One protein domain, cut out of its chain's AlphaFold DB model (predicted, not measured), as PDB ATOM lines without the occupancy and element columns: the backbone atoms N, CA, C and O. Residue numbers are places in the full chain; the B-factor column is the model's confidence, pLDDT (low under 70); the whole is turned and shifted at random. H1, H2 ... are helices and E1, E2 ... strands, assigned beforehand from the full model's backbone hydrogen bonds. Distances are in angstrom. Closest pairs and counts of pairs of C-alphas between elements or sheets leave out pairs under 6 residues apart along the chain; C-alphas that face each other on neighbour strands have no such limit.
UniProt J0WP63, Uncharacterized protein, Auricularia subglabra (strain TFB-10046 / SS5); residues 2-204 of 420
ATOM      1  N   GLN A   2     106.460 117.300 129.843       78.00
ATOM      2  CA  GLN A   2     107.781 116.651 129.956       78.00
ATOM      3  C   GLN A   2     108.994 117.592 129.789       78.00
ATOM      4  O   GLN A   2     109.945 117.493 130.546       78.00
ATOM      5  N   ILE A   3     108.957 118.541 128.841       84.00
ATOM      6  CA  ILE A   3     110.072 119.487 128.624       84.00
ATOM      7  C   ILE A   3     110.256 120.430 129.819       84.00
ATOM      8  O   ILE A   3     111.380 120.680 130.229       84.00
ATOM      9  N   ALA A   4     109.159 120.960 130.366       83.25
ATOM     10  CA  ALA A   4     109.222 121.868 131.508       83.25
ATOM     11  C   ALA A   4     109.771 121.144 132.739       83.25
ATOM     12  O   ALA A   4     110.637 121.683 133.410       83.25
ATOM     13  N   GLU A   5     109.315 119.914 132.989       82.62
ATOM     14  CA  GLU A   5     109.801 119.104 134.109       82.62
ATOM     15  C   GLU A   5     111.284 118.761 133.952       82.62
ATOM     16  O   GLU A   5     112.063 119.013 134.867       82.62
ATOM     17  N   ALA A   6     111.685 118.302 132.762       85.19
ATOM     18  CA  ALA A   6     113.080 117.996 132.464       85.19
ATOM     19  C   ALA A   6     113.998 119.218 132.621       85.19
ATOM     20  O   ALA A   6     115.135 119.067 133.050       85.19
ATOM     21  N   VAL A   7     113.521 120.418 132.269       84.38
ATOM     22  CA  VAL A   7     114.284 121.667 132.405       84.38
ATOM     23  C   VAL A   7     114.309 122.178 133.845       84.38
ATOM     24  O   VAL A   7     115.355 122.637 134.276       84.38
ATOM     25  N   LEU A   8     113.193 122.136 134.575       78.88
ATOM     26  CA  LEU A   8     113.076 122.752 135.905       78.88
ATOM     27  C   LEU A   8     113.654 121.893 137.031       78.88
ATOM     28  O   LEU A   8     114.182 122.450 137.986       78.88
ATOM     29  N   HIS A   9     113.544 120.566 136.933       78.19
ATOM     30  CA  HIS A   9     113.881 119.668 138.045       78.19
ATOM     31  C   HIS A   9     115.166 118.878 137.811       78.19
ATOM     32  O   HIS A   9     115.942 118.687 138.744       78.19
ATOM     33  N   ASP A  10     115.427 118.473 136.566       81.44
ATOM     34  CA  ASP A  10     116.455 117.464 136.284       81.44
ATOM     35  C   ASP A  10     117.656 117.998 135.492       81.44
ATOM     36  O   ASP A  10     118.649 117.283 135.341       81.44
ATOM     37  N   ALA A  11     117.587 119.219 134.953       88.44
ATOM     38  CA  ALA A  11     118.608 119.744 134.052       88.44
ATOM     39  C   ALA A  11     119.857 120.237 134.797       88.44
ATOM     40  O   ALA A  11     119.794 121.118 135.648       88.44
ATOM     41  N   GLU A  12     121.017 119.728 134.391       90.12
ATOM     42  CA  GLU A  12     122.333 120.262 134.761       90.12
ATOM     43  C   GLU A  12     122.793 121.341 133.767       90.12
ATOM     44  O   GLU A  12     123.512 122.273 134.117       90.12
ATOM     45  N   GLY A  13     122.377 121.226 132.504       91.69
ATOM     46  CA  GLY A  13     122.740 122.180 131.467       91.69
ATOM     47  C   GLY A  13     121.975 121.956 130.173       91.69
ATOM     48  O   GLY A  13     121.516 120.851 129.868       91.69
ATOM     49  N   ILE A  14     121.835 123.029 129.402       93.19
ATOM     50  CA  ILE A  14     121.037 123.050 128.181       93.19
ATOM     51  C   ILE A  14     121.880 123.567 127.021       93.19
ATOM     52  O   ILE A  14     122.651 124.514 127.171       93.19
ATOM     53  N   THR A  15     121.709 122.978 125.840       93.50
ATOM     54  CA  THR A  15     122.135 123.605 124.581       93.50
ATOM     55  C   THR A  15     120.964 123.733 123.624       93.50
ATOM     56  O   THR A  15     120.055 122.900 123.614       93.50
ATOM     57  N   TYR A  16     120.983 124.780 122.804       92.75
ATOM     58  CA  TYR A  16     119.949 125.013 121.799       92.75
ATOM     59  C   TYR A  16     120.478 124.765 120.388       92.75
ATOM     60  O   TYR A  16     121.660 124.943 120.086       92.75
ATOM     61  N   SER A  17     119.587 124.362 119.493       91.44
ATOM     62  CA  SER A  17     119.881 124.297 118.069       91.44
ATOM     63  C   SER A  17     118.634 124.561 117.245       91.44
ATOM     64  O   SER A  17     117.506 124.321 117.684       91.44
ATOM     65  N   SER A  18     118.842 125.072 116.041       88.62
ATOM     66  CA  SER A  18     117.770 125.320 115.089       88.62
ATOM     67  C   SER A  18     118.179 124.882 113.696       88.62
ATOM     68  O   SER A  18     119.334 125.040 113.299       88.62
ATOM     69  N   ASP A  19     117.213 124.355 112.952       85.56
ATOM     70  CA  ASP A  19     117.379 124.043 111.536       85.56
ATOM     71  C   ASP A  19     116.194 124.590 110.747       85.56
ATOM     72  O   ASP A  19     115.047 124.540 111.203       85.56
ATOM     73  N   GLY A  20     116.489 125.168 109.589       85.50
ATOM     74  CA  GLY A  20     115.548 125.945 108.798       85.50
ATOM     75  C   GLY A  20     115.413 125.397 107.387       85.50
ATOM     76  O   GLY A  20     116.398 125.079 106.727       85.50
ATOM     77  N   THR A  21     114.187 125.342 106.880       85.50
ATOM     78  CA  THR A  21     113.916 125.004 105.481       85.50
ATOM     79  C   THR A  21     112.832 125.902 104.914       85.50
ATOM     80  O   THR A  21     112.113 126.578 105.647       85.50
ATOM     81  N   SER A  22     112.706 125.926 103.594       84.44
ATOM     82  CA  SER A  22     111.658 126.681 102.920       84.44
ATOM     83  C   SER A  22     110.783 125.741 102.106       84.44
ATOM     84  O   SER A  22     111.287 124.989 101.274       84.44
ATOM     85  N   ASP A  23     109.471 125.825 102.303       82.88
ATOM     86  CA  ASP A  23     108.477 125.121 101.497       82.88
ATOM     87  C   ASP A  23     107.519 126.131 100.862       82.88
ATOM     88  O   ASP A  23     106.972 127.001 101.537       82.88
ATOM     89  N   ARG A  24     107.361 126.053  99.535       84.19
ATOM     90  CA  ARG A  24     106.474 126.923  98.729       84.19
ATOM     91  C   ARG A  24     106.598 128.429  99.026       84.19
ATOM     92  O   ARG A  24     105.614 129.158  98.991       84.19
ATOM     93  N   GLY A  25     107.818 128.908  99.277       82.81
ATOM     94  CA  GLY A  25     108.082 130.325  99.566       82.81
ATOM     95  C   GLY A  25     107.812 130.736 101.017       82.81
ATOM     96  O   GLY A  25     107.856 131.921 101.337       82.81
ATOM     97  N   HIS A  26     107.556 129.778 101.906       86.00
ATOM     98  CA  HIS A  26     107.452 129.997 103.343       86.00
ATOM     99  C   HIS A  26     108.650 129.384 104.049       86.00
ATOM    100  O   HIS A  26     108.992 128.231 103.794       86.00
ATOM    101  N   HIS A  27     109.282 130.153 104.934       87.75
ATOM    102  CA  HIS A  27     110.386 129.668 105.747       87.75
ATOM    103  C   HIS A  27     109.869 129.064 107.051       87.75
ATOM    104  O   HIS A  27     109.038 129.666 107.733       87.75
ATOM    105  N   PHE A  28     110.377 127.892 107.400       90.56
ATOM    106  CA  PHE A  28     110.061 127.159 108.614       90.56
ATOM    107  C   PHE A  28     111.347 126.856 109.365       90.56
ATOM    108  O   PHE A  28     112.319 126.418 108.757       90.56
ATOM    109  N   GLN A  29     111.325 127.033 110.682       90.69
ATOM    110  CA  GLN A  29     112.453 126.733 111.553       90.69
ATOM    111  C   GLN A  29     112.021 125.794 112.680       90.69
ATOM    112  O   GLN A  29     111.046 126.052 113.395       90.69
ATOM    113  N   ALA A  30     112.740 124.684 112.817       92.19
ATOM    114  CA  ALA A  30     112.649 123.774 113.945       92.19
ATOM    115  C   ALA A  30     113.511 124.292 115.101       92.19
ATOM    116  O   ALA A  30     114.594 124.829 114.875       92.19
ATOM    117  N   HIS A  31     113.026 124.110 116.327       92.31
ATOM    118  CA  HIS A  31     113.705 124.534 117.550       92.31
ATOM    119  C   HIS A  31     113.940 123.300 118.416       92.31
ATOM    120  O   HIS A  31     112.988 122.612 118.791       92.31
ATOM    121  N   LEU A  32     115.203 122.997 118.690       92.44
ATOM    122  CA  LEU A  32     115.634 121.783 119.370       92.44
ATOM    123  C   LEU A  32     116.445 122.146 120.607       92.44
ATOM    124  O   LEU A  32     117.353 122.975 120.552       92.44
ATOM    125  N   LEU A  33     116.122 121.500 121.715       92.25
ATOM    126  CA  LEU A  33     116.689 121.761 123.023       92.25
ATOM    127  C   LEU A  33     117.307 120.466 123.547       92.25
ATOM    128  O   LEU A  33     116.602 119.478 123.727       92.25
ATOM    129  N   ASN A  34     118.619 120.451 123.753       91.69
ATOM    130  CA  ASN A  34     119.309 119.310 124.343       91.69
ATOM    131  C   ASN A  34     119.487 119.572 125.834       91.69
ATOM    132  O   ASN A  34     120.150 120.541 126.200       91.69
ATOM    133  N   VAL A  35     118.912 118.715 126.672       92.19
ATOM    134  CA  VAL A  35     119.028 118.779 128.134       92.19
ATOM    135  C   VAL A  35     119.977 117.692 128.586       92.19
ATOM    136  O   VAL A  35     119.728 116.519 128.307       92.19
ATOM    137  N   LYS A  36     121.037 118.078 129.291       91.19
ATOM    138  CA  LYS A  36     121.841 117.159 130.092       91.19
ATOM    139  C   LYS A  36     121.184 117.040 131.464       91.19
ATOM    140  O   LYS A  36     120.996 118.057 132.129       91.19
ATOM    141  N   GLN A  37     120.818 115.828 131.850       88.62
ATOM    142  CA  GLN A  37     120.236 115.528 133.152       88.62
ATOM    143  C   GLN A  37     121.322 115.220 134.190       88.62
ATOM    144  O   GLN A  37     122.457 114.894 133.836       88.62
ATOM    145  N   GLN A  38     120.967 115.307 135.474       86.06
ATOM    146  CA  GLN A  38     121.875 115.033 136.600       86.06
ATOM    147  C   GLN A  38     122.436 113.601 136.618       86.06
ATOM    148  O   GLN A  38     123.518 113.369 137.155       86.06
ATOM    149  N   ASP A  39     121.735 112.638 136.017       85.25
ATOM    150  CA  ASP A  39     122.204 111.255 135.856       85.25
ATOM    151  C   ASP A  39     123.282 111.102 134.760       85.25
ATOM    152  O   ASP A  39     123.822 110.015 134.549       85.25
ATOM    153  N   GLY A  40     123.611 112.196 134.064       83.31
ATOM    154  CA  GLY A  40     124.577 112.256 132.976       83.31
ATOM    155  C   GLY A  40     123.990 111.968 131.592       83.31
ATOM    156  O   GLY A  40     124.705 112.146 130.598       83.31
ATOM    157  N   ASN A  41     122.718 111.570 131.491       86.06
ATOM    158  CA  ASN A  41     122.055 111.343 130.212       86.06
ATOM    159  C   ASN A  41     121.723 112.664 129.516       86.06
ATOM    160  O   ASN A  41     121.503 113.701 130.142       86.06
ATOM    161  N   ALA A  42     121.689 112.636 128.183       87.75
ATOM    162  CA  ALA A  42     121.315 113.786 127.374       87.75
ATOM    163  C   ALA A  42     120.107 113.452 126.497       87.75
ATOM    164  O   ALA A  42     120.126 112.479 125.742       87.75
ATOM    165  N   HIS A  43     119.079 114.295 126.560       89.75
ATOM    166  CA  HIS A  43     117.852 114.141 125.787       89.75
ATOM    167  C   HIS A  43     117.604 115.357 124.898       89.75
ATOM    168  O   HIS A  43     117.693 116.502 125.342       89.75
ATOM    169  N   THR A  44     117.250 115.107 123.637       90.88
ATOM    170  CA  THR A  44     116.836 116.149 122.694       90.88
ATOM    171  C   THR A  44     115.319 116.280 122.694       90.88
ATOM    172  O   THR A  44     114.601 115.345 122.343       90.88
ATOM    173  N   TYR A  45     114.833 117.470 123.019       91.75
ATOM    174  CA  TYR A  45     113.430 117.850 122.971       91.75
ATOM    175  C   TYR A  45     113.171 118.799 121.804       91.75
ATOM    176  O   TYR A  45     113.989 119.657 121.478       91.75
ATOM    177  N   THR A  46     112.000 118.678 121.184       91.62
ATOM    178  CA  THR A  46     111.543 119.618 120.156       91.62
ATOM    179  C   THR A  46     110.596 120.644 120.765       91.62
ATOM    180  O   THR A  46     109.614 120.284 121.413       91.62
ATOM    181  N   LEU A  47     110.864 121.928 120.526       90.06
ATOM    182  CA  LEU A  47     109.929 123.023 120.816       90.06
ATOM    183  C   LEU A  47     109.009 123.311 119.612       90.06
ATOM    184  O   LEU A  47     108.337 124.343 119.543       90.06
ATOM    185  N   GLY A  48     108.988 122.386 118.648       90.81
ATOM    186  CA  GLY A  48     108.172 122.437 117.447       90.81
ATOM    187  C   GLY A  48     108.814 123.199 116.288       90.81
ATOM    188  O   GLY A  48     109.958 123.659 116.329       90.81
ATOM    189  N   VAL A  49     108.029 123.329 115.220       91.94
ATOM    190  CA  VAL A  49     108.392 124.046 113.993       91.94
ATOM    191  C   VAL A  49     107.571 125.332 113.925       91.94
ATOM    192  O   VAL A  49     106.358 125.306 114.140       91.94
ATOM    193  N   LYS A  50     108.213 126.478 113.672       89.12
ATOM    194  CA  LYS A  50     107.533 127.771 113.484       89.12
ATOM    195  C   LYS A  50     107.773 128.271 112.069       89.12
ATOM    196  O   LYS A  50     108.892 128.193 111.569       89.12
ATOM    197  N   ARG A  51     106.738 128.827 111.443       89.69
ATOM    198  CA  ARG A  51     106.936 129.668 110.264       89.69
ATOM    199  C   ARG A  51     107.618 130.958 110.711       89.69
ATOM    200  O   ARG A  51     107.137 131.608 111.637       89.69
ATOM    201  N   GLN A  52     108.704 131.328 110.050       83.75
ATOM    202  CA  GLN A  52     109.391 132.584 110.308       83.75
ATOM    203  C   GLN A  52     109.021 133.619 109.252       83.75
ATOM    204  O   GLN A  52     109.056 133.350 108.051       83.75
ATOM    205  N   PHE A  53     108.646 134.806 109.721       82.81
ATOM    206  CA  PHE A  53     108.320 135.957 108.874       82.81
ATOM    207  C   PHE A  53     109.494 136.932 108.745       82.81
ATOM    208  O   PHE A  53     109.530 137.735 107.818       82.81
ATOM    209  N   SER A  54     110.458 136.838 109.660       83.75
ATOM    210  CA  SER A  54     111.687 137.617 109.677       83.75
ATOM    211  C   SER A  54     112.869 136.668 109.832       83.75
ATOM    212  O   SER A  54     112.780 135.698 110.576       83.75
ATOM    213  N   HIS A  55     113.968 136.981 109.149       79.94
ATOM    214  CA  HIS A  55     115.248 136.278 109.263       79.94
ATOM    215  C   HIS A  55     116.262 137.057 110.118       79.94
ATOM    216  O   HIS A  55     117.468 136.822 110.038       79.94
ATOM    217  N   THR A  56     115.811 138.057 110.883       90.19
ATOM    218  CA  THR A  56     116.709 138.817 111.755       90.19
ATOM    219  C   THR A  56     117.078 137.998 112.987       90.19
ATOM    220  O   THR A  56     116.249 137.304 113.567       90.19
ATOM    221  N   ALA A  57     118.325 138.138 113.440       90.31
ATOM    222  CA  ALA A  57     118.800 137.480 114.658       90.31
ATOM    223  C   ALA A  57     117.927 137.798 115.886       90.31
ATOM    224  O   ALA A  57     117.677 136.914 116.696       90.31
ATOM    225  N   GLN A  58     117.421 139.034 115.988       92.94
ATOM    226  CA  GLN A  58     116.522 139.433 117.071       92.94
ATOM    227  C   GLN A  58     115.189 138.681 117.008       92.94
ATOM    228  O   GLN A  58     114.782 138.102 118.000       92.94
ATOM    229  N   ALA A  59     114.559 138.588 115.832       90.81
ATOM    230  CA  ALA A  59     113.304 137.847 115.695       90.81
ATOM    231  C   ALA A  59     113.476 136.347 116.006       90.81
ATOM    232  O   ALA A  59     112.562 135.712 116.543       90.81
ATOM    233  N   ASN A  60     114.647 135.779 115.698       89.38
ATOM    234  CA  ASN A  60     114.986 134.408 116.085       89.38
ATOM    235  C   ASN A  60     115.106 134.277 117.609       89.38
ATOM    236  O   ASN A  60     114.543 133.343 118.174       89.38
ATOM    237  N   PHE A  61     115.780 135.217 118.278       93.06
ATOM    238  CA  PHE A  61     115.850 135.265 119.741       93.06
ATOM    239  C   PHE A  61     114.469 135.390 120.382       93.06
ATOM    240  O   PHE A  61     114.106 134.561 121.213       93.06
ATOM    241  N   ASP A  62     113.665 136.352 119.934       92.44
ATOM    242  CA  ASP A  62     112.315 136.579 120.452       92.44
ATOM    243  C   ASP A  62     111.443 135.329 120.272       92.44
ATOM    244  O   ASP A  62     110.631 134.992 121.131       92.44
ATOM    245  N   THR A  63     111.657 134.576 119.185       91.81
ATOM    246  CA  THR A  63     110.988 133.287 118.978       91.81
ATOM    247  C   THR A  63     111.381 132.257 120.037       91.81
ATOM    248  O   THR A  63     110.509 131.531 120.507       91.81
ATOM    249  N   TRP A  64     112.650 132.174 120.437       92.19
ATOM    250  CA  TRP A  64     113.064 131.284 121.526       92.19
ATOM    251  C   TRP A  64     112.405 131.662 122.854       92.19
ATOM    252  O   TRP A  64     111.852 130.784 123.513       92.19
ATOM    253  N   ILE A  65     112.392 132.953 123.194       91.50
ATOM    254  CA  ILE A  65     111.763 133.466 124.421       91.50
ATOM    255  C   ILE A  65     110.250 133.192 124.438       91.50
ATOM    256  O   ILE A  65     109.713 132.703 125.430       91.50
ATOM    257  N   ASP A  66     109.563 133.423 123.317       90.81
ATOM    258  CA  ASP A  66     108.142 133.099 123.140       90.81
ATOM    259  C   ASP A  66     107.865 131.596 123.327       90.81
ATOM    260  O   ASP A  66     106.904 131.193 123.989       90.81
ATOM    261  N   ARG A  67     108.737 130.733 122.791       89.06
ATOM    262  CA  ARG A  67     108.597 129.278 122.925       89.06
ATOM    263  C   ARG A  67     108.771 128.817 124.366       89.06
ATOM    264  O   ARG A  67     107.948 128.035 124.841       89.06
ATOM    265  N   THR A  68     109.786 129.301 125.079       88.31
ATOM    266  CA  THR A  68     109.978 128.953 126.496       88.31
ATOM    267  C   THR A  68     108.868 129.534 127.368       88.31
ATOM    268  O   THR A  68     108.353 128.838 128.243       88.31
ATOM    269  N   GLY A  69     108.397 130.747 127.063       86.94
ATOM    270  CA  GLY A  69     107.227 131.357 127.700       86.94
ATOM    271  C   GLY A  69     105.942 130.548 127.491       86.94
ATOM    272  O   GLY A  69     105.185 130.322 128.434       86.94
ATOM    273  N   THR A  70     105.729 130.011 126.288       87.06
ATOM    274  CA  THR A  70     104.593 129.121 125.998       87.06
ATOM    275  C   THR A  70     104.667 127.836 126.825       87.06
ATOM    276  O   THR A  70     103.668 127.408 127.403       87.06
ATOM    277  N   ILE A  71     105.851 127.222 126.929       85.31
ATOM    278  CA  ILE A  71     106.054 126.013 127.745       85.31
ATOM    279  C   ILE A  71     105.753 126.309 129.218       85.31
ATOM    280  O   ILE A  71     105.082 125.510 129.871       85.31
ATOM    281  N   ARG A  72     106.175 127.478 129.715       82.62
ATOM    282  CA  ARG A  72     105.886 127.957 131.075       82.62
ATOM    283  C   ARG A  72     104.386 128.078 131.311       82.62
ATOM    284  O   ARG A  72     103.882 127.559 132.302       82.62
ATOM    285  N   ALA A  73     103.679 128.753 130.406       83.12
ATOM    286  CA  ALA A  73     102.240 128.962 130.513       83.12
ATOM    287  C   ALA A  73     101.482 127.626 130.538       83.12
ATOM    288  O   ALA A  73     100.651 127.399 131.415       83.12
ATOM    289  N   LEU A  74     101.830 126.704 129.635       82.88
ATOM    290  CA  LEU A  74     101.236 125.366 129.595       82.88
ATOM    291  C   LEU A  74     101.538 124.553 130.859       82.88
ATOM    292  O   LEU A  74     100.664 123.847 131.355       82.88
ATOM    293  N   TYR A  75     102.757 124.652 131.395       80.75
ATOM    294  CA  TYR A  75     103.130 123.963 132.629       80.75
ATOM    295  C   TYR A  75     102.311 124.461 133.829       80.75
ATOM    296  O   TYR A  75     101.717 123.641 134.533       80.75
ATOM    297  N   LYS A  76     102.173 125.785 133.995       78.56
ATOM    298  CA  LYS A  76     101.332 126.396 135.042       78.56
ATOM    299  C   LYS A  76      99.870 125.951 134.967       78.56
ATOM    300  O   LYS A  76      99.269 125.677 135.998       78.56
ATOM    301  N   LEU A  77      99.308 125.848 133.759       79.75
ATOM    302  CA  LEU A  77      97.942 125.346 133.564       79.75
ATOM    303  C   LEU A  77      97.809 123.862 133.932       79.75
ATOM    304  O   LEU A  77      96.774 123.451 134.443       79.75
ATOM    305  N   SER A  78      98.843 123.055 133.668       76.81
ATOM    306  CA  SER A  78      98.810 121.611 133.935       76.81
ATOM    307  C   SER A  78      98.956 121.251 135.415       76.81
ATOM    308  O   SER A  78      98.368 120.270 135.864       76.81
ATOM    309  N   LYS A  79      99.711 122.044 136.184       69.12
ATOM    310  CA  LYS A  79      99.856 121.883 137.633       69.12
ATOM    311  C   LYS A  79      99.193 123.063 138.332       69.12
ATOM    312  O   LYS A  79      99.867 124.024 138.702       69.12
ATOM    313  N   CYS A  80      97.865 122.994 138.487       51.66
ATOM    314  CA  CYS A  80      97.099 123.976 139.258       51.66
ATOM    315  C   CYS A  80      97.788 124.237 140.608       51.66
ATOM    316  O   CYS A  80      97.995 123.310 141.386       51.66
ATOM    317  N   GLY A  81      98.154 125.495 140.867       53.19
ATOM    318  CA  GLY A  81      98.829 125.916 142.100       53.19
ATOM    319  C   GLY A  81     100.360 125.972 142.037       53.19
ATOM    320  O   GLY A  81     100.981 126.366 143.018       53.19
ATOM    321  N   CYS A  82     100.993 125.630 140.909       55.31
ATOM    322  CA  CYS A  82     102.441 125.773 140.762       55.31
ATOM    323  C   CYS A  82     102.828 127.258 140.617       55.31
ATOM    324  O   CYS A  82     102.531 127.907 139.611       55.31
ATOM    325  N   THR A  83     103.509 127.804 141.627       52.62
ATOM    326  CA  THR A  83     104.003 129.195 141.689       52.62
ATOM    327  C   THR A  83     105.277 129.423 140.873       52.62
ATOM    328  O   THR A  83     105.916 130.468 140.983       52.62
ATOM    329  N   GLU A  84     105.663 128.471 140.023       55.81
ATOM    330  CA  GLU A  84     106.946 128.481 139.329       55.81
ATOM    331  C   GLU A  84     106.956 129.544 138.216       55.81
ATOM    332  O   GLU A  84     106.488 129.373 137.084       55.81
ATOM    333  N   GLN A  85     107.426 130.735 138.590       55.78
ATOM    334  CA  GLN A  85     107.391 131.938 137.768       55.78
ATOM    335  C   GLN A  85     108.601 132.088 136.838       55.78
ATOM    336  O   GLN A  85     108.586 133.030 136.059       55.78
ATOM    337  N   ARG A  86     109.610 131.211 136.864       64.44
ATOM    338  CA  ARG A  86     110.935 131.540 136.301       64.44
ATOM    339  C   ARG A  86     111.435 130.669 135.146       64.44
ATOM    340  O   ARG A  86     112.626 130.655 134.883       64.44
ATOM    341  N   LEU A  87     110.581 129.906 134.453       67.31
ATOM    342  CA  LEU A  87     111.071 128.949 133.441       67.31
ATOM    343  C   LEU A  87     111.936 129.600 132.342       67.31
ATOM    344  O   LEU A  87     112.903 128.984 131.906       67.31
ATOM    345  N   THR A  88     111.611 130.813 131.883       74.94
ATOM    346  CA  THR A  88     112.388 131.485 130.823       74.94
ATOM    347  C   THR A  88     113.756 131.925 131.340       74.94
ATOM    348  O   THR A  88     114.770 131.686 130.693       74.94
ATOM    349  N   GLU A  89     113.791 132.529 132.521       79.56
ATOM    350  CA  GLU A  89     115.005 133.001 133.182       79.56
ATOM    351  C   GLU A  89     115.896 131.815 133.568       79.56
ATOM    352  O   GLU A  89     117.103 131.840 133.351       79.56
ATOM    353  N   TYR A  90     115.287 130.733 134.055       82.38
ATOM    354  CA  TYR A  90     115.965 129.489 134.398       82.38
ATOM    355  C   TYR A  90     116.539 128.794 133.162       82.38
ATOM    356  O   TYR A  90     117.692 128.371 133.167       82.38
ATOM    357  N   PHE A  91     115.783 128.759 132.059       87.44
ATOM    358  CA  PHE A  91     116.292 128.303 130.765       87.44
ATOM    359  C   PHE A  91     117.524 129.105 130.328       87.44
ATOM    360  O   PHE A  91     118.519 128.509 129.921       87.44
ATOM    361  N   LEU A  92     117.469 130.438 130.434       91.81
ATOM    362  CA  LEU A  92     118.601 131.300 130.098       91.81
ATOM    363  C   LEU A  92     119.797 131.075 131.027       91.81
ATOM    364  O   LEU A  92     120.912 131.136 130.534       91.81
ATOM    365  N   CYS A  93     119.593 130.774 132.313       91.12
ATOM    366  CA  CYS A  93     120.674 130.469 133.260       91.12
ATOM    367  C   CYS A  93     121.347 129.113 133.002       91.12
ATOM    368  O   CYS A  93     122.543 128.972 133.224       91.12
ATOM    369  N   LEU A  94     120.590 128.107 132.557       91.38
ATOM    370  CA  LEU A  94     121.109 126.758 132.282       91.38
ATOM    371  C   LEU A  94     121.762 126.624 130.900       91.38
ATOM    372  O   LEU A  94     122.322 125.580 130.549       91.38
ATOM    373  N   LEU A  95     121.628 127.653 130.073       93.31
ATOM    374  CA  LEU A  95     122.071 127.665 128.695       93.31
ATOM    375  C   LEU A  95     123.605 127.716 128.628       93.31
ATOM    376  O   LEU A  95     124.228 128.712 128.951       93.31
ATOM    377  N   SER A  96     124.211 126.640 128.137       92.69
ATOM    378  CA  SER A  96     125.671 126.449 128.084       92.69
ATOM    379  C   SER A  96     126.252 126.561 126.672       92.69
ATOM    380  O   SER A  96     127.464 126.463 126.462       92.69
ATOM    381  N   GLY A  97     125.399 126.759 125.665       93.56
ATOM    382  CA  GLY A  97     125.844 126.940 124.293       93.56
ATOM    383  C   GLY A  97     124.786 126.656 123.241       93.56
ATOM    384  O   GLY A  97     123.633 126.330 123.532       93.56
ATOM    385  N   GLY A  98     125.211 126.764 121.984       92.06
ATOM    386  CA  GLY A  98     124.342 126.593 120.831       92.06
ATOM    387  C   GLY A  98     125.021 125.968 119.620       92.06
ATOM    388  O   GLY A  98     126.243 126.026 119.434       92.06
ATOM    389  N   GLN A  99     124.194 125.400 118.747       88.00
ATOM    390  CA  GLN A  99     124.594 124.891 117.442       88.00
ATOM    391  C   GLN A  99     123.739 125.531 116.343       88.00
ATOM    392  O   GLN A  99     122.514 125.487 116.384       88.00
ATOM    393  N   GLY A 100     124.406 126.088 115.335       85.44
ATOM    394  CA  GLY A 100     123.777 126.749 114.191       85.44
ATOM    395  C   GLY A 100     124.718 126.788 112.990       85.44
ATOM    396  O   GLY A 100     125.861 126.319 113.067       85.44
ATOM    397  N   ASP A 101     124.248 127.314 111.863       81.00
ATOM    398  CA  ASP A 101     125.100 127.528 110.693       81.00
ATOM    399  C   ASP A 101     126.161 128.622 110.925       81.00
ATOM    400  O   ASP A 101     126.193 129.253 111.972       81.00
ATOM    401  N   HIS A 102     127.073 128.832 109.968       80.06
ATOM    402  CA  HIS A 102     128.158 129.820 110.089       80.06
ATOM    403  C   HIS A 102     127.827 131.206 109.498       80.06
ATOM    404  O   HIS A 102     128.738 132.027 109.322       80.06
ATOM    405  N   ASN A 103     126.560 131.476 109.179       83.00
ATOM    406  CA  ASN A 103     126.132 132.734 108.587       83.00
ATOM    407  C   ASN A 103     126.203 133.891 109.612       83.00
ATOM    408  O   ASN A 103     126.362 133.695 110.821       83.00
ATOM    409  N   SER A 104     126.168 135.136 109.131       86.12
ATOM    410  CA  SER A 104     126.293 136.322 109.992       86.12
ATOM    411  C   SER A 104     125.100 136.516 110.936       86.12
ATOM    412  O   SER A 104     125.288 137.015 112.046       86.12
ATOM    413  N   GLY A 105     123.901 136.109 110.520       86.88
ATOM    414  CA  GLY A 105     122.683 136.123 111.325       86.88
ATOM    415  C   GLY A 105     122.763 135.168 112.513       86.88
ATOM    416  O   GLY A 105     122.545 135.604 113.638       86.88
ATOM    417  N   GLU A 106     123.175 133.920 112.297       86.81
ATOM    418  CA  GLU A 106     123.360 132.920 113.360       86.81
ATOM    419  C   GLU A 106     124.480 133.321 114.329       86.81
ATOM    420  O   GLU A 106     124.318 133.227 115.544       86.81
ATOM    421  N   LYS A 107     125.588 133.889 113.830       90.00
ATOM    422  CA  LYS A 107     126.631 134.477 114.695       90.00
ATOM    423  C   LYS A 107     126.097 135.613 115.561       90.00
ATOM    424  O   LYS A 107     126.468 135.729 116.727       90.00
ATOM    425  N   LYS A 108     125.264 136.488 114.989       93.62
ATOM    426  CA  LYS A 108     124.634 137.582 115.736       93.62
ATOM    427  C   LYS A 108     123.650 137.031 116.767       93.62
ATOM    428  O   LYS A 108     123.650 137.509 117.893       93.62
ATOM    429  N   MET A 109     122.875 136.014 116.403       91.88
ATOM    430  CA  MET A 109     121.943 135.335 117.297       91.88
ATOM    431  C   MET A 109     122.668 134.694 118.485       91.88
ATOM    432  O   MET A 109     122.280 134.907 119.628       91.88
ATOM    433  N   PHE A 110     123.780 134.002 118.235       93.12
ATOM    434  CA  PHE A 110     124.621 133.441 119.291       93.12
ATOM    435  C   PHE A 110     125.078 134.501 120.304       93.12
ATOM    436  O   PHE A 110     124.948 134.284 121.501       93.12
ATOM    437  N   ARG A 111     125.532 135.675 119.840       94.88
ATOM    438  CA  ARG A 111     125.931 136.781 120.733       94.88
ATOM    439  C   ARG A 111     124.766 137.340 121.551       94.88
ATOM    440  O   ARG A 111     124.962 137.717 122.699       94.88
ATOM    441  N   ILE A 112     123.569 137.417 120.961       96.12
ATOM    442  CA  ILE A 112     122.361 137.856 121.677       96.12
ATOM    443  C   ILE A 112     122.022 136.847 122.783       96.12
ATOM    444  O   ILE A 112     121.800 137.248 123.921       96.12
ATOM    445  N   MET A 113     122.051 135.547 122.474       95.44
ATOM    446  CA  MET A 113     121.838 134.482 123.460       95.44
ATOM    447  C   MET A 113     122.903 134.474 124.564       95.44
ATOM    448  O   MET A 113     122.554 134.355 125.731       95.44
ATOM    449  N   GLU A 114     124.182 134.648 124.225       95.81
ATOM    450  CA  GLU A 114     125.287 134.721 125.192       95.81
ATOM    451  C   GLU A 114     125.124 135.898 126.165       95.81
ATOM    452  O   GLU A 114     125.320 135.754 127.375       95.81
ATOM    453  N   ALA A 115     124.729 137.065 125.645       96.00
ATOM    454  CA  ALA A 115     124.442 138.239 126.461       96.00
ATOM    455  C   ALA A 115     123.221 138.011 127.367       96.00
ATOM    456  O   ALA A 115     123.262 138.370 128.543       96.00
ATOM    457  N   ALA A 116     122.165 137.375 126.848       95.38
ATOM    458  CA  ALA A 116     120.975 137.035 127.622       95.38
ATOM    459  C   ALA A 116     121.272 136.013 128.734       95.38
ATOM    460  O   ALA A 116     120.841 136.220 129.866       95.38
ATOM    461  N   HIS A 117     122.054 134.966 128.444       95.50
ATOM    462  CA  HIS A 117     122.564 134.015 129.438       95.50
ATOM    463  C   HIS A 117     123.371 134.736 130.522       95.50
ATOM    464  O   HIS A 117     123.077 134.593 131.705       95.50
ATOM    465  N   SER A 118     124.327 135.581 130.122       95.50
ATOM    466  CA  SER A 118     125.158 136.336 131.067       95.50
ATOM    467  C   SER A 118     124.312 137.220 131.987       95.50
ATOM    468  O   SER A 118     124.519 137.207 133.198       95.50
ATOM    469  N   LYS A 119     123.332 137.951 131.434       95.12
ATOM    470  CA  LYS A 119     122.403 138.764 132.229       95.12
ATOM    471  C   LYS A 119     121.617 137.886 133.205       95.12
ATOM    472  O   LYS A 119     121.576 138.197 134.387       95.12
ATOM    473  N   ALA A 120     121.042 136.781 132.727       93.81
ATOM    474  CA  ALA A 120     120.225 135.886 133.540       93.81
ATOM    475  C   ALA A 120     121.014 135.286 134.716       93.81
ATOM    476  O   ALA A 120     120.537 135.328 135.848       93.81
ATOM    477  N   VAL A 121     122.241 134.811 134.474       94.75
ATOM    478  CA  VAL A 121     123.124 134.268 135.519       94.75
ATOM    479  C   VAL A 121     123.443 135.314 136.584       94.75
ATOM    480  O   VAL A 121     123.345 135.027 137.775       94.75
ATOM    481  N   LEU A 122     123.797 136.534 136.174       96.12
ATOM    482  CA  LEU A 122     124.086 137.615 137.117       96.12
ATOM    483  C   LEU A 122     122.839 137.979 137.928       96.12
ATOM    484  O   LEU A 122     122.895 137.999 139.154       96.12
ATOM    485  N   THR A 123     121.692 138.169 137.278       94.88
ATOM    486  CA  THR A 123     120.424 138.430 137.969       94.88
ATOM    487  C   THR A 123     120.084 137.318 138.968       94.88
ATOM    488  O   THR A 123     119.690 137.612 140.097       94.88
ATOM    489  N   GLN A 124     120.286 136.048 138.610       92.31
ATOM    490  CA  GLN A 124     120.043 134.912 139.501       92.31
ATOM    491  C   GLN A 124     120.969 134.929 140.730       92.31
ATOM    492  O   GLN A 124     120.486 134.747 141.848       92.31
ATOM    493  N   LEU A 125     122.263 135.224 140.562       94.88
ATOM    494  CA  LEU A 125     123.193 135.371 141.690       94.88
ATOM    495  C   LEU A 125     122.751 136.470 142.660       94.88
ATOM    496  O   LEU A 125     122.817 136.289 143.872       94.88
ATOM    497  N   GLY A 126     122.286 137.611 142.154       95.44
ATOM    498  CA  GLY A 126     121.810 138.674 143.035       95.44
ATOM    499  C   GLY A 126     120.471 138.367 143.691       95.44
ATOM    500  O   GLY A 126     120.259 138.739 144.840       95.44
ATOM    501  N   GLN A 127     119.592 137.611 143.028       92.06
ATOM    502  CA  GLN A 127     118.387 137.083 143.671       92.06
ATOM    503  C   GLN A 127     118.727 136.115 144.812       92.06
ATOM    504  O   GLN A 127     118.014 136.086 145.811       92.06
ATOM    505  N   GLU A 128     119.798 135.330 144.693       92.44
ATOM    506  CA  GLU A 128     120.300 134.497 145.793       92.44
ATOM    507  C   GLU A 128     120.850 135.344 146.942       92.44
ATOM    508  O   GLU A 128     120.569 135.041 148.099       92.44
ATOM    509  N   VAL A 129     121.554 136.441 146.640       94.88
ATOM    510  CA  VAL A 129     121.989 137.412 147.658       94.88
ATOM    511  C   VAL A 129     120.787 138.007 148.393       94.88
ATOM    512  O   VAL A 129     120.764 137.976 149.619       94.88
ATOM    513  N   LEU A 130     119.773 138.489 147.667       92.38
ATOM    514  CA  LEU A 130     118.555 139.059 148.256       92.38
ATOM    515  C   LEU A 130     117.810 138.047 149.135       92.38
ATOM    516  O   LEU A 130     117.373 138.390 150.225       92.38
ATOM    517  N   LYS A 131     117.704 136.785 148.700       89.88
ATOM    518  CA  LYS A 131     117.038 135.718 149.470       89.88
ATOM    519  C   LYS A 131     117.744 135.366 150.779       89.88
ATOM    520  O   LYS A 131     117.092 134.875 151.693       89.88
ATOM    521  N   LEU A 132     119.065 135.527 150.836       92.44
ATOM    522  CA  LEU A 132     119.877 135.214 152.015       92.44
ATOM    523  C   LEU A 132     120.098 136.434 152.921       92.44
ATOM    524  O   LEU A 132     120.692 136.300 153.991       92.44
ATOM    525  N   MET A 133     119.653 137.614 152.489       93.69
ATOM    526  CA  MET A 133     119.782 138.860 153.232       93.69
ATOM    527  C   MET A 133     118.789 138.894 154.407       93.69
ATOM    528  O   MET A 133     117.653 138.445 154.245       93.69
ATOM    529  N   PRO A 134     119.172 139.427 155.585       95.00
ATOM    530  CA  PRO A 134     118.234 139.634 156.687       95.00
ATOM    531  C   PRO A 134     117.049 140.516 156.274       95.00
ATOM    532  O   PRO A 134     117.235 141.488 155.543       95.00
ATOM    533  N   ASP A 135     115.850 140.229 156.792       91.50
ATOM    534  CA  ASP A 135     114.606 140.908 156.387       91.50
ATOM    535  C   ASP A 135     114.694 142.440 156.460       91.50
ATOM    536  O   ASP A 135     114.233 143.132 155.557       91.50
ATOM    537  N   TRP A 136     115.322 142.984 157.508       90.56
ATOM    538  CA  TRP A 136     115.486 144.431 157.677       90.56
ATOM    539  C   TRP A 136     116.367 145.061 156.596       90.56
ATOM    540  O   TRP A 136     115.991 146.085 156.024       90.56
ATOM    541  N   ASP A 137     117.500 144.432 156.282       91.81
ATOM    542  CA  ASP A 137     118.414 144.903 155.238       91.81
ATOM    543  C   ASP A 137     117.762 144.774 153.858       91.81
ATOM    544  O   ASP A 137     117.848 145.686 153.035       91.81
ATOM    545  N   HIS A 138     117.038 143.673 153.631       90.88
ATOM    546  CA  HIS A 138     116.305 143.428 152.395       90.88
ATOM    547  C   HIS A 138     115.211 144.477 152.167       90.88
ATOM    548  O   HIS A 138     115.169 145.093 151.101       90.88
ATOM    549  N   MET A 139     114.360 144.730 153.170       91.06
ATOM    550  CA  MET A 139     113.317 145.758 153.090       91.06
ATOM    551  C   MET A 139     113.911 147.146 152.867       91.06
ATOM    552  O   MET A 139     113.411 147.886 152.024       91.06
ATOM    553  N   SER A 140     114.978 147.497 153.595       93.94
ATOM    554  CA  SER A 140     115.632 148.797 153.442       93.94
ATOM    555  C   SER A 140     116.161 148.979 152.022       93.94
ATOM    556  O   SER A 140     115.891 149.999 151.399       93.94
ATOM    557  N   LEU A 141     116.883 147.987 151.497       94.88
ATOM    558  CA  LEU A 141     117.492 148.061 150.172       94.88
ATOM    559  C   LEU A 141     116.443 148.145 149.058       94.88
ATOM    560  O   LEU A 141     116.568 148.969 148.153       94.88
ATOM    561  N   VAL A 142     115.399 147.316 149.136       93.50
ATOM    562  CA  VAL A 142     114.302 147.323 148.160       93.50
ATOM    563  C   VAL A 142     113.523 148.635 148.218       93.50
ATOM    564  O   VAL A 142     113.232 149.202 147.168       93.50
ATOM    565  N   SER A 143     113.219 149.148 149.415       94.19
ATOM    566  CA  SER A 143     112.524 150.431 149.564       94.19
ATOM    567  C   SER A 143     113.330 151.564 148.943       94.19
ATOM    568  O   SER A 143     112.784 152.320 148.149       94.19
ATOM    569  N   THR A 144     114.634 151.640 149.229       96.25
ATOM    570  CA  THR A 144     115.509 152.660 148.638       96.25
ATOM    571  C   THR A 144     115.523 152.581 147.111       96.25
ATOM    572  O   THR A 144     115.363 153.604 146.454       96.25
ATOM    573  N   ALA A 145     115.638 151.380 146.536       95.69
ATOM    574  CA  ALA A 145     115.626 151.212 145.083       95.69
ATOM    575  C   ALA A 145     114.288 151.645 144.448       95.69
ATOM    576  O   ALA A 145     114.276 152.287 143.395       95.69
ATOM    577  N   ILE A 146     113.159 151.334 145.094       95.31
ATOM    578  CA  ILE A 146     111.829 151.762 144.640       95.31
ATOM    579  C   ILE A 146     111.678 153.284 144.754       95.31
ATOM    580  O   ILE A 146     111.166 153.907 143.825       95.31
ATOM    581  N   ASP A 147     112.142 153.895 145.843       96.25
ATOM    582  CA  ASP A 147     112.085 155.347 146.030       96.25
ATOM    583  C   ASP A 147     112.909 156.072 144.952       96.25
ATOM    584  O   ASP A 147     112.425 157.015 144.322       96.25
ATOM    585  N   GLU A 148     114.122 155.592 144.663       96.25
ATOM    586  CA  GLU A 148     114.971 156.115 143.585       96.25
ATOM    587  C   GLU A 148     114.318 155.957 142.205       96.25
ATOM    588  O   GLU A 148     114.327 156.892 141.397       96.25
ATOM    589  N   MET A 149     113.691 154.807 141.943       96.62
ATOM    590  CA  MET A 149     112.916 154.576 140.724       96.62
ATOM    591  C   MET A 149     111.761 155.581 140.605       96.62
ATOM    592  O   MET A 149     111.616 156.205 139.552       96.62
ATOM    593  N   ILE A 150     110.971 155.794 141.665       96.62
ATOM    594  CA  ILE A 150     109.861 156.765 141.679       96.62
ATOM    595  C   ILE A 150     110.379 158.178 141.395       96.62
ATOM    596  O   ILE A 150     109.810 158.892 140.566       96.62
ATOM    597  N   VAL A 151     111.484 158.578 142.028       96.50
ATOM    598  CA  VAL A 151     112.130 159.873 141.775       96.50
ATOM    599  C   VAL A 151     112.554 159.999 140.308       96.50
ATOM    600  O   VAL A 151     112.278 161.025 139.684       96.50
ATOM    601  N   SER A 152     113.153 158.957 139.724       94.88
ATOM    602  CA  SER A 152     113.602 158.954 138.322       94.88
ATOM    603  C   SER A 152     112.459 159.089 137.306       94.88
ATOM    604  O   SER A 152     112.659 159.643 136.225       94.88
ATOM    605  N   LEU A 153     111.251 158.644 137.667       94.38
ATOM    606  CA  LEU A 153     110.045 158.757 136.843       94.38
ATOM    607  C   LEU A 153     109.393 160.149 136.918       94.38
ATOM    608  O   LEU A 153     108.428 160.404 136.201       94.38
ATOM    609  N   GLY A 154     109.913 161.055 137.751       95.25
ATOM    610  CA  GLY A 154     109.360 162.396 137.959       95.25
ATOM    611  C   GLY A 154     108.650 162.581 139.302       95.25
ATOM    612  O   GLY A 154     107.963 163.584 139.487       95.25
ATOM    613  N   GLY A 155     108.830 161.649 140.241       95.56
ATOM    614  CA  GLY A 155     108.311 161.736 141.604       95.56
ATOM    615  C   GLY A 155     106.945 161.077 141.804       95.56
ATOM    616  O   GLY A 155     106.330 160.529 140.886       95.56
ATOM    617  N   SER A 156     106.469 161.130 143.048       94.69
ATOM    618  CA  SER A 156     105.305 160.368 143.516       94.69
ATOM    619  C   SER A 156     103.997 160.708 142.797       94.69
ATOM    620  O   SER A 156     103.170 159.820 142.615       94.69
ATOM    621  N   ASP A 157     103.820 161.951 142.344       95.31
ATOM    622  CA  ASP A 157     102.615 162.369 141.614       95.31
ATOM    623  C   ASP A 157     102.535 161.707 140.232       95.31
ATOM    624  O   ASP A 157     101.477 161.219 139.829       95.31
ATOM    625  N   VAL A 158     103.669 161.624 139.520       95.44
ATOM    626  CA  VAL A 158     103.741 160.920 138.232       95.44
ATOM    627  C   VAL A 158     103.509 159.432 138.454       95.44
ATOM    628  O   VAL A 158     102.685 158.840 137.761       95.44
ATOM    629  N   TRP A 159     104.149 158.843 139.463       95.44
ATOM    630  CA  TRP A 159     103.951 157.441 139.830       95.44
ATOM    631  C   TRP A 159     102.485 157.094 140.125       95.44
ATOM    632  O   TRP A 159     101.951 156.123 139.587       95.44
ATOM    633  N   ALA A 160     101.810 157.916 140.933       94.75
ATOM    634  CA  ALA A 160     100.406 157.730 141.285       94.75
ATOM    635  C   ALA A 160      99.458 157.885 140.080       94.75
ATOM    636  O   ALA A 160      98.353 157.349 140.105       94.75
ATOM    637  N   SER A 161      99.885 158.592 139.026       95.56
ATOM    638  CA  SER A 161      99.115 158.763 137.785       95.56
ATOM    639  C   SER A 161      99.220 157.583 136.806       95.56
ATOM    640  O   SER A 161      98.421 157.492 135.872       95.56
ATOM    641  N   LEU A 162     100.191 156.684 137.004       95.81
ATOM    642  CA  LEU A 162     100.361 155.481 136.189       95.81
ATOM    643  C   LEU A 162      99.275 154.445 136.501       95.81
ATOM    644  O   LEU A 162      98.779 154.359 137.624       95.81
ATOM    645  N   SER A 163      98.941 153.605 135.520       96.88
ATOM    646  CA  SER A 163      98.066 152.457 135.770       96.88
ATOM    647  C   SER A 163      98.747 151.418 136.667       96.88
ATOM    648  O   SER A 163      99.975 151.327 136.702       96.88
ATOM    649  N   GLU A 164      97.966 150.569 137.339       94.31
ATOM    650  CA  GLU A 164      98.510 149.467 138.151       94.31
ATOM    651  C   GLU A 164      99.460 148.566 137.347       94.31
ATOM    652  O   GLU A 164     100.517 148.178 137.836       94.31
ATOM    653  N   GLU A 165      99.135 148.292 136.080       92.94
ATOM    654  CA  GLU A 165      99.973 147.489 135.183       92.94
ATOM    655  C   GLU A 165     101.299 148.185 134.835       92.94
ATOM    656  O   GLU A 165     102.318 147.536 134.600       92.94
ATOM    657  N   GLN A 166     101.311 149.515 134.742       93.19
ATOM    658  CA  GLN A 166     102.543 150.277 134.532       93.19
ATOM    659  C   GLN A 166     103.385 150.319 135.806       93.19
ATOM    660  O   GLN A 166     104.592 150.103 135.737       93.19
ATOM    661  N   GLN A 167     102.753 150.544 136.960       93.75
ATOM    662  CA  GLN A 167     103.438 150.513 138.249       93.75
ATOM    663  C   GLN A 167     104.070 149.143 138.512       93.75
ATOM    664  O   GLN A 167     105.221 149.070 138.927       93.75
ATOM    665  N   GLU A 168     103.350 148.055 138.236       92.00
ATOM    666  CA  GLU A 168     103.891 146.712 138.430       92.00
ATOM    667  C   GLU A 168     105.090 146.445 137.522       92.00
ATOM    668  O   GLU A 168     106.130 146.022 138.014       92.00
ATOM    669  N   ARG A 169     105.007 146.805 136.235       90.19
ATOM    670  CA  ARG A 169     106.144 146.682 135.310       90.19
ATOM    671  C   ARG A 169     107.375 147.447 135.785       90.19
ATOM    672  O   ARG A 169     108.469 146.900 135.788       90.19
ATOM    673  N   HIS A 170     107.201 148.689 136.230       94.25
ATOM    674  CA  HIS A 170     108.317 149.472 136.757       94.25
ATOM    675  C   HIS A 170     108.912 148.856 138.030       94.25
ATOM    676  O   HIS A 170     110.135 148.820 138.166       94.25
ATOM    677  N   ARG A 171     108.077 148.328 138.939       92.69
ATOM    678  CA  ARG A 171     108.555 147.601 140.128       92.69
ATOM    679  C   ARG A 171     109.347 146.354 139.741       92.69
ATOM    680  O   ARG A 171     110.433 146.148 140.276       92.69
ATOM    681  N   GLU A 172     108.834 145.543 138.819       90.38
ATOM    682  CA  GLU A 172     109.524 144.348 138.320       90.38
ATOM    683  C   GLU A 172     110.888 144.707 137.704       90.38
ATOM    684  O   GLU A 172     111.902 144.123 138.094       90.38
ATOM    685  N   ASP A 173     110.937 145.722 136.834       91.38
ATOM    686  CA  ASP A 173     112.172 146.206 136.198       91.38
ATOM    687  C   ASP A 173     113.195 146.723 137.228       91.38
ATOM    688  O   ASP A 173     114.399 146.455 137.123       91.38
ATOM    689  N   CYS A 174     112.728 147.454 138.247       94.50
ATOM    690  CA  CYS A 174     113.556 147.957 139.343       94.50
ATOM    691  C   CYS A 174     114.182 146.805 140.140       94.50
ATOM    692  O   CYS A 174     115.399 146.772 140.341       94.50
ATOM    693  N   LEU A 175     113.372 145.818 140.534       92.75
ATOM    694  CA  LEU A 175     113.841 144.656 141.288       92.75
ATOM    695  C   LEU A 175     114.787 143.773 140.465       92.75
ATOM    696  O   LEU A 175     115.766 143.254 141.007       92.75
ATOM    697  N   GLU A 176     114.538 143.608 139.162       92.06
ATOM    698  CA  GLU A 176     115.456 142.895 138.270       92.06
ATOM    699  C   GLU A 176     116.804 143.622 138.166       92.06
ATOM    700  O   GLU A 176     117.855 142.980 138.231       92.06
ATOM    701  N   THR A 177     116.784 144.953 138.054       94.62
ATOM    702  CA  THR A 177     117.994 145.786 137.989       94.62
ATOM    703  C   THR A 177     118.800 145.692 139.282       94.62
ATOM    704  O   THR A 177     119.994 145.387 139.235       94.62
ATOM    705  N   LEU A 178     118.144 145.842 140.437       96.00
ATOM    706  CA  LEU A 178     118.769 145.687 141.752       96.00
ATOM    707  C   LEU A 178     119.416 144.303 141.905       96.00
ATOM    708  O   LEU A 178     120.571 144.183 142.322       96.00
ATOM    709  N   ALA A 179     118.693 143.245 141.530       95.25
ATOM    710  CA  ALA A 179     119.230 141.892 141.552       95.25
ATOM    711  C   ALA A 179     120.436 141.746 140.613       95.25
ATOM    712  O   ALA A 179     121.459 141.197 141.009       95.25
ATOM    713  N   HIS A 180     120.376 142.263 139.390       96.06
ATOM    714  CA  HIS A 180     121.514 142.214 138.475       96.06
ATOM    715  C   HIS A 180     122.761 142.896 139.066       96.06
ATOM    716  O   HIS A 180     123.853 142.326 139.022       96.06
ATOM    717  N   GLU A 181     122.623 144.077 139.671       96.94
ATOM    718  CA  GLU A 181     123.742 144.808 140.283       96.94
ATOM    719  C   GLU A 181     124.374 144.067 141.466       96.94
ATOM    720  O   GLU A 181     125.603 143.976 141.568       96.94
ATOM    721  N   LEU A 182     123.552 143.496 142.351       97.38
ATOM    722  CA  LEU A 182     124.033 142.634 143.435       97.38
ATOM    723  C   LEU A 182     124.732 141.388 142.887       97.38
ATOM    724  O   LEU A 182     125.769 140.974 143.404       97.38
ATOM    725  N   GLY A 183     124.193 140.829 141.808       97.44
ATOM    726  CA  GLY A 183     124.767 139.710 141.080       97.44
ATOM    727  C   GLY A 183     126.150 139.996 140.515       97.44
ATOM    728  O   GLY A 183     127.051 139.179 140.675       97.44
ATOM    729  N   VAL A 184     126.348 141.171 139.910       97.94
ATOM    730  CA  VAL A 184     127.657 141.629 139.413       97.94
ATOM    731  C   VAL A 184     128.681 141.696 140.544       97.94
ATOM    732  O   VAL A 184     129.785 141.170 140.395       97.94
ATOM    733  N   LYS A 185     128.312 142.295 141.686       97.75
ATOM    734  CA  LYS A 185     129.187 142.370 142.869       97.75
ATOM    735  C   LYS A 185     129.535 140.969 143.365       97.75
ATOM    736  O   LYS A 185     130.706 140.622 143.478       97.75
ATOM    737  N   ARG A 186     128.517 140.120 143.542       97.31
ATOM    738  CA  ARG A 186     128.699 138.739 143.995       97.31
ATOM    739  C   ARG A 186     129.580 137.929 143.050       97.31
ATOM    740  O   ARG A 186     130.402 137.149 143.520       97.31
ATOM    741  N   PHE A 187     129.399 138.093 141.744       97.50
ATOM    742  CA  PHE A 187     130.176 137.407 140.718       97.50
ATOM    743  C   PHE A 187     131.656 137.794 140.772       97.50
ATOM    744  O   PHE A 187     132.509 136.915 140.670       97.50
ATOM    745  N   ALA A 188     131.962 139.080 140.973       97.56
ATOM    746  CA  ALA A 188     133.336 139.565 141.096       97.56
ATOM    747  C   ALA A 188     134.078 138.931 142.288       97.56
ATOM    748  O   ALA A 188     135.273 138.657 142.184       97.56
ATOM    749  N   ASP A 189     133.356 138.619 143.368       97.19
ATOM    750  CA  ASP A 189     133.900 137.968 144.566       97.19
ATOM    751  C   ASP A 189     134.085 136.445 144.416       97.19
ATOM    752  O   ASP A 189     134.637 135.786 145.302       97.19
ATOM    753  N   LEU A 190     133.592 135.837 143.329       97.50
ATOM    754  CA  LEU A 190     133.752 134.401 143.107       97.50
ATOM    755  C   LEU A 190     135.181 134.058 142.661       97.50
ATOM    756  O   LEU A 190     135.799 134.824 141.922       97.50
ATOM    757  N   PRO A 191     135.689 132.858 143.001       97.94
ATOM    758  CA  PRO A 191     136.932 132.351 142.432       97.94
ATOM    759  C   PRO A 191     136.899 132.334 140.892       97.94
ATOM    760  O   PRO A 191     135.851 132.007 140.322       97.94
ATOM    761  N   PRO A 192     138.034 132.580 140.204       97.50
ATOM    762  CA  PRO A 192     138.087 132.643 138.739       97.50
ATOM    763  C   PRO A 192     137.504 131.415 138.027       97.50
ATOM    764  O   PRO A 192     136.859 131.541 136.992       97.50
ATOM    765  N   GLU A 193     137.678 130.223 138.597       96.75
ATOM    766  CA  GLU A 193     137.152 128.976 138.033       96.75
ATOM    767  C   GLU A 193     135.614 128.924 138.061       96.75
ATOM    768  O   GLU A 193     134.980 128.529 137.082       96.75
ATOM    769  N   LYS A 194     134.993 129.422 139.140       95.81
ATOM    770  CA  LYS A 194     133.531 129.553 139.228       95.81
ATOM    771  C   LYS A 194     133.009 130.626 138.280       95.81
ATOM    772  O   LYS A 194     131.991 130.405 137.631       95.81
ATOM    773  N   GLN A 195     133.718 131.750 138.158       96.19
ATOM    774  CA  GLN A 195     133.381 132.787 137.183       96.19
ATOM    775  C   GLN A 195     133.395 132.235 135.751       96.19
ATOM    776  O   GLN A 195     132.461 132.472 134.985       96.19
ATOM    777  N   ALA A 196     134.427 131.459 135.403       94.50
ATOM    778  CA  ALA A 196     134.550 130.826 134.096       94.50
ATOM    779  C   ALA A 196     133.429 129.809 133.840       94.50
ATOM    780  O   ALA A 196     132.839 129.821 132.762       94.50
ATOM    781  N   SER A 197     133.098 128.973 134.831       93.44
ATOM    782  CA  SER A 197     132.003 128.002 134.726       93.44
ATOM    783  C   SER A 197     130.647 128.678 134.514       93.44
ATOM    784  O   SER A 197     129.882 128.246 133.661       93.44
ATOM    785  N   LEU A 198     130.353 129.744 135.261       93.00
ATOM    786  CA  LEU A 198     129.086 130.478 135.169       93.00
ATOM    787  C   LEU A 198     128.948 131.280 133.871       93.00
ATOM    788  O   LEU A 198     127.841 131.542 133.420       93.00
ATOM    789  N   ARG A 199     130.067 131.676 133.258       91.50
ATOM    790  CA  ARG A 199     130.078 132.363 131.957       91.50
ATOM    791  C   ARG A 199     130.268 131.422 130.778       91.50
ATOM    792  O   ARG A 199     130.364 131.895 129.646       91.50
ATOM    793  N   PHE A 200     130.361 130.117 131.017       92.94
ATOM    794  CA  PHE A 200     130.610 129.165 129.950       92.94
ATOM    795  C   PHE A 200     129.464 129.198 128.938       92.94
ATOM    796  O   PHE A 200     128.316 128.906 129.259       92.94
ATOM    797  N   PHE A 201     129.791 129.545 127.695       93.38
ATOM    798  CA  PHE A 201     128.828 129.574 126.609       93.38
ATOM    799  C   PHE A 201     129.521 129.230 125.288       93.38
ATOM    800  O   PHE A 201     130.302 130.012 124.747       93.38
ATOM    801  N   ALA A 202     129.284 128.022 124.777       92.12
ATOM    802  CA  ALA A 202     130.026 127.496 123.635       92.12
ATOM    803  C   ALA A 202     129.236 127.550 122.321       92.12
ATOM    804  O   ALA A 202     128.063 127.183 122.253       92.12
ATOM    805  N   TRP A 203     129.922 127.911 121.232       90.88
ATOM    806  CA  TRP A 203     129.408 127.756 119.873       90.88
ATOM    807  C   TRP A 203     130.198 126.708 119.099       90.88
ATOM    808  O   TRP A 203     131.377 126.891 118.793       90.88
ATOM    809  N   ALA A 204     129.535 125.623 118.712       85.38
ATOM    810  CA  ALA A 204     130.156 124.589 117.887       85.38
ATOM    811  C   ALA A 204     130.190 124.952 116.389       85.38
ATOM    812  O   ALA A 204     131.116 124.593 115.644       85.38
TER     813      ALA A 204
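This is residues 2 to 204 of the 420 residues of an uncharacterized protein of Auricularia subglabra (strain TFB-10046 / SS5) (UniProt J0WP63). A twisted sheet of four strands, E3 E2 E1 E4, has helices H1, H2 and H4 over one face, with H3 standing up from that face, and its other face bare of named helices. The long helix H4 runs along E4 and on past the sheet to a helical lobe, where H7 crosses it and H5 packs on H7, with H6 at the far end; after H7 the last stretch folds back through H8 to E4. The printed part has 203 residues with eight named helices and four named strands, in the order H1 E1 E2 E3 H2 H3 E4 H4 H5 H6 H7 H8; the sheet and the class are both mixed. The whole is compact, with a radius of gyration of the C-alphas of 19.3 A and spans of 56 by 42 by 40 A.

H1 is residues 2 to 8 and begins at C-alpha 2, (107.781, 116.651, 129.956). E1, residues 11 to 23, is 34.5 A long; E2, residues 26 to 37, is 35.5 A; E3, residues 42 to 52, is 28.0 A. H2, residues 57 to 78, is 32.0 A long. H3, residues 87 to 94, is followed directly by E4, residues 95 to 99. H4, residues 104 to 132, is the longest helix at 42.5 A, from C-alpha 104 at (126.293, 136.322, 109.992) to C-alpha 132 at (119.877, 135.214, 152.015). H5, residues 135 to 152, is 25.6 A long, and H6 is residues 156 to 161. H7, residues 164 to 188, is 36.3 A long. H8, residues 192 to 198, ends at C-alpha 198, (129.086, 130.478, 135.169).

E1, E2 and E3 form a meander, each strand the antiparallel neighbour of the one before, with hairpins E1 and E2, E2 and E3. N 17 and O 32 are 2.8 A apart, and N 45 and O 33 are 2.8 A apart, both within hydrogen-bond range. E4 is parallel to E1, with N 96 and O 14 at 2.8 A. E3, H2 H3 and E4 make a split strand-helix-strand unit, two strands running the same way with E2 and E1 between them, and its crossover is right-handed. H1, H2, H3 and H4 are on the same face. H2 has a height over the sheet of 9.8 A and only just runs across the strands, at 63 degrees to E3 on the local plane. H4, at a height of 8.6 A, runs along E4 at 4 degrees on the local plane. H3 touches H4 about perpendicular, at 80 degrees, with C-alphas of Leu 92 and His 117 closest at 4.8 A. H4 touches H7 with residues 119 to 130 alone, about perpendicular at 88 degrees; their closest C-alphas, Gly 126 and Gly 183, are 3.7 A apart. H5 touches H7 at a steep tilt of 61 degrees, opposite ways, with C-alphas of Ile 146 and Cys 174 closest at 6.7 A. H6 is close to H5 but not clearly touching it, with C-alphas of Ile 150 and Ser 156 closest at 6.1 A. H8 touches no helix. Residues 202 to 203 pair in parallel with residues 97 to 98 of E4. In each of the eight helices every O i to N i+4 pair is within hydrogen-bond range.

The two C-alphas farthest apart, of Arg 24 and Trp 136, are 62.1 A apart. The printed part has no cut and no long link; H2 to H3 is short and the other links are tight. Residues 77 to 83 and 188 to 194 stand free. The mean pLDDT of the printed part is 89.4, and residues 79 to 87 are under 70.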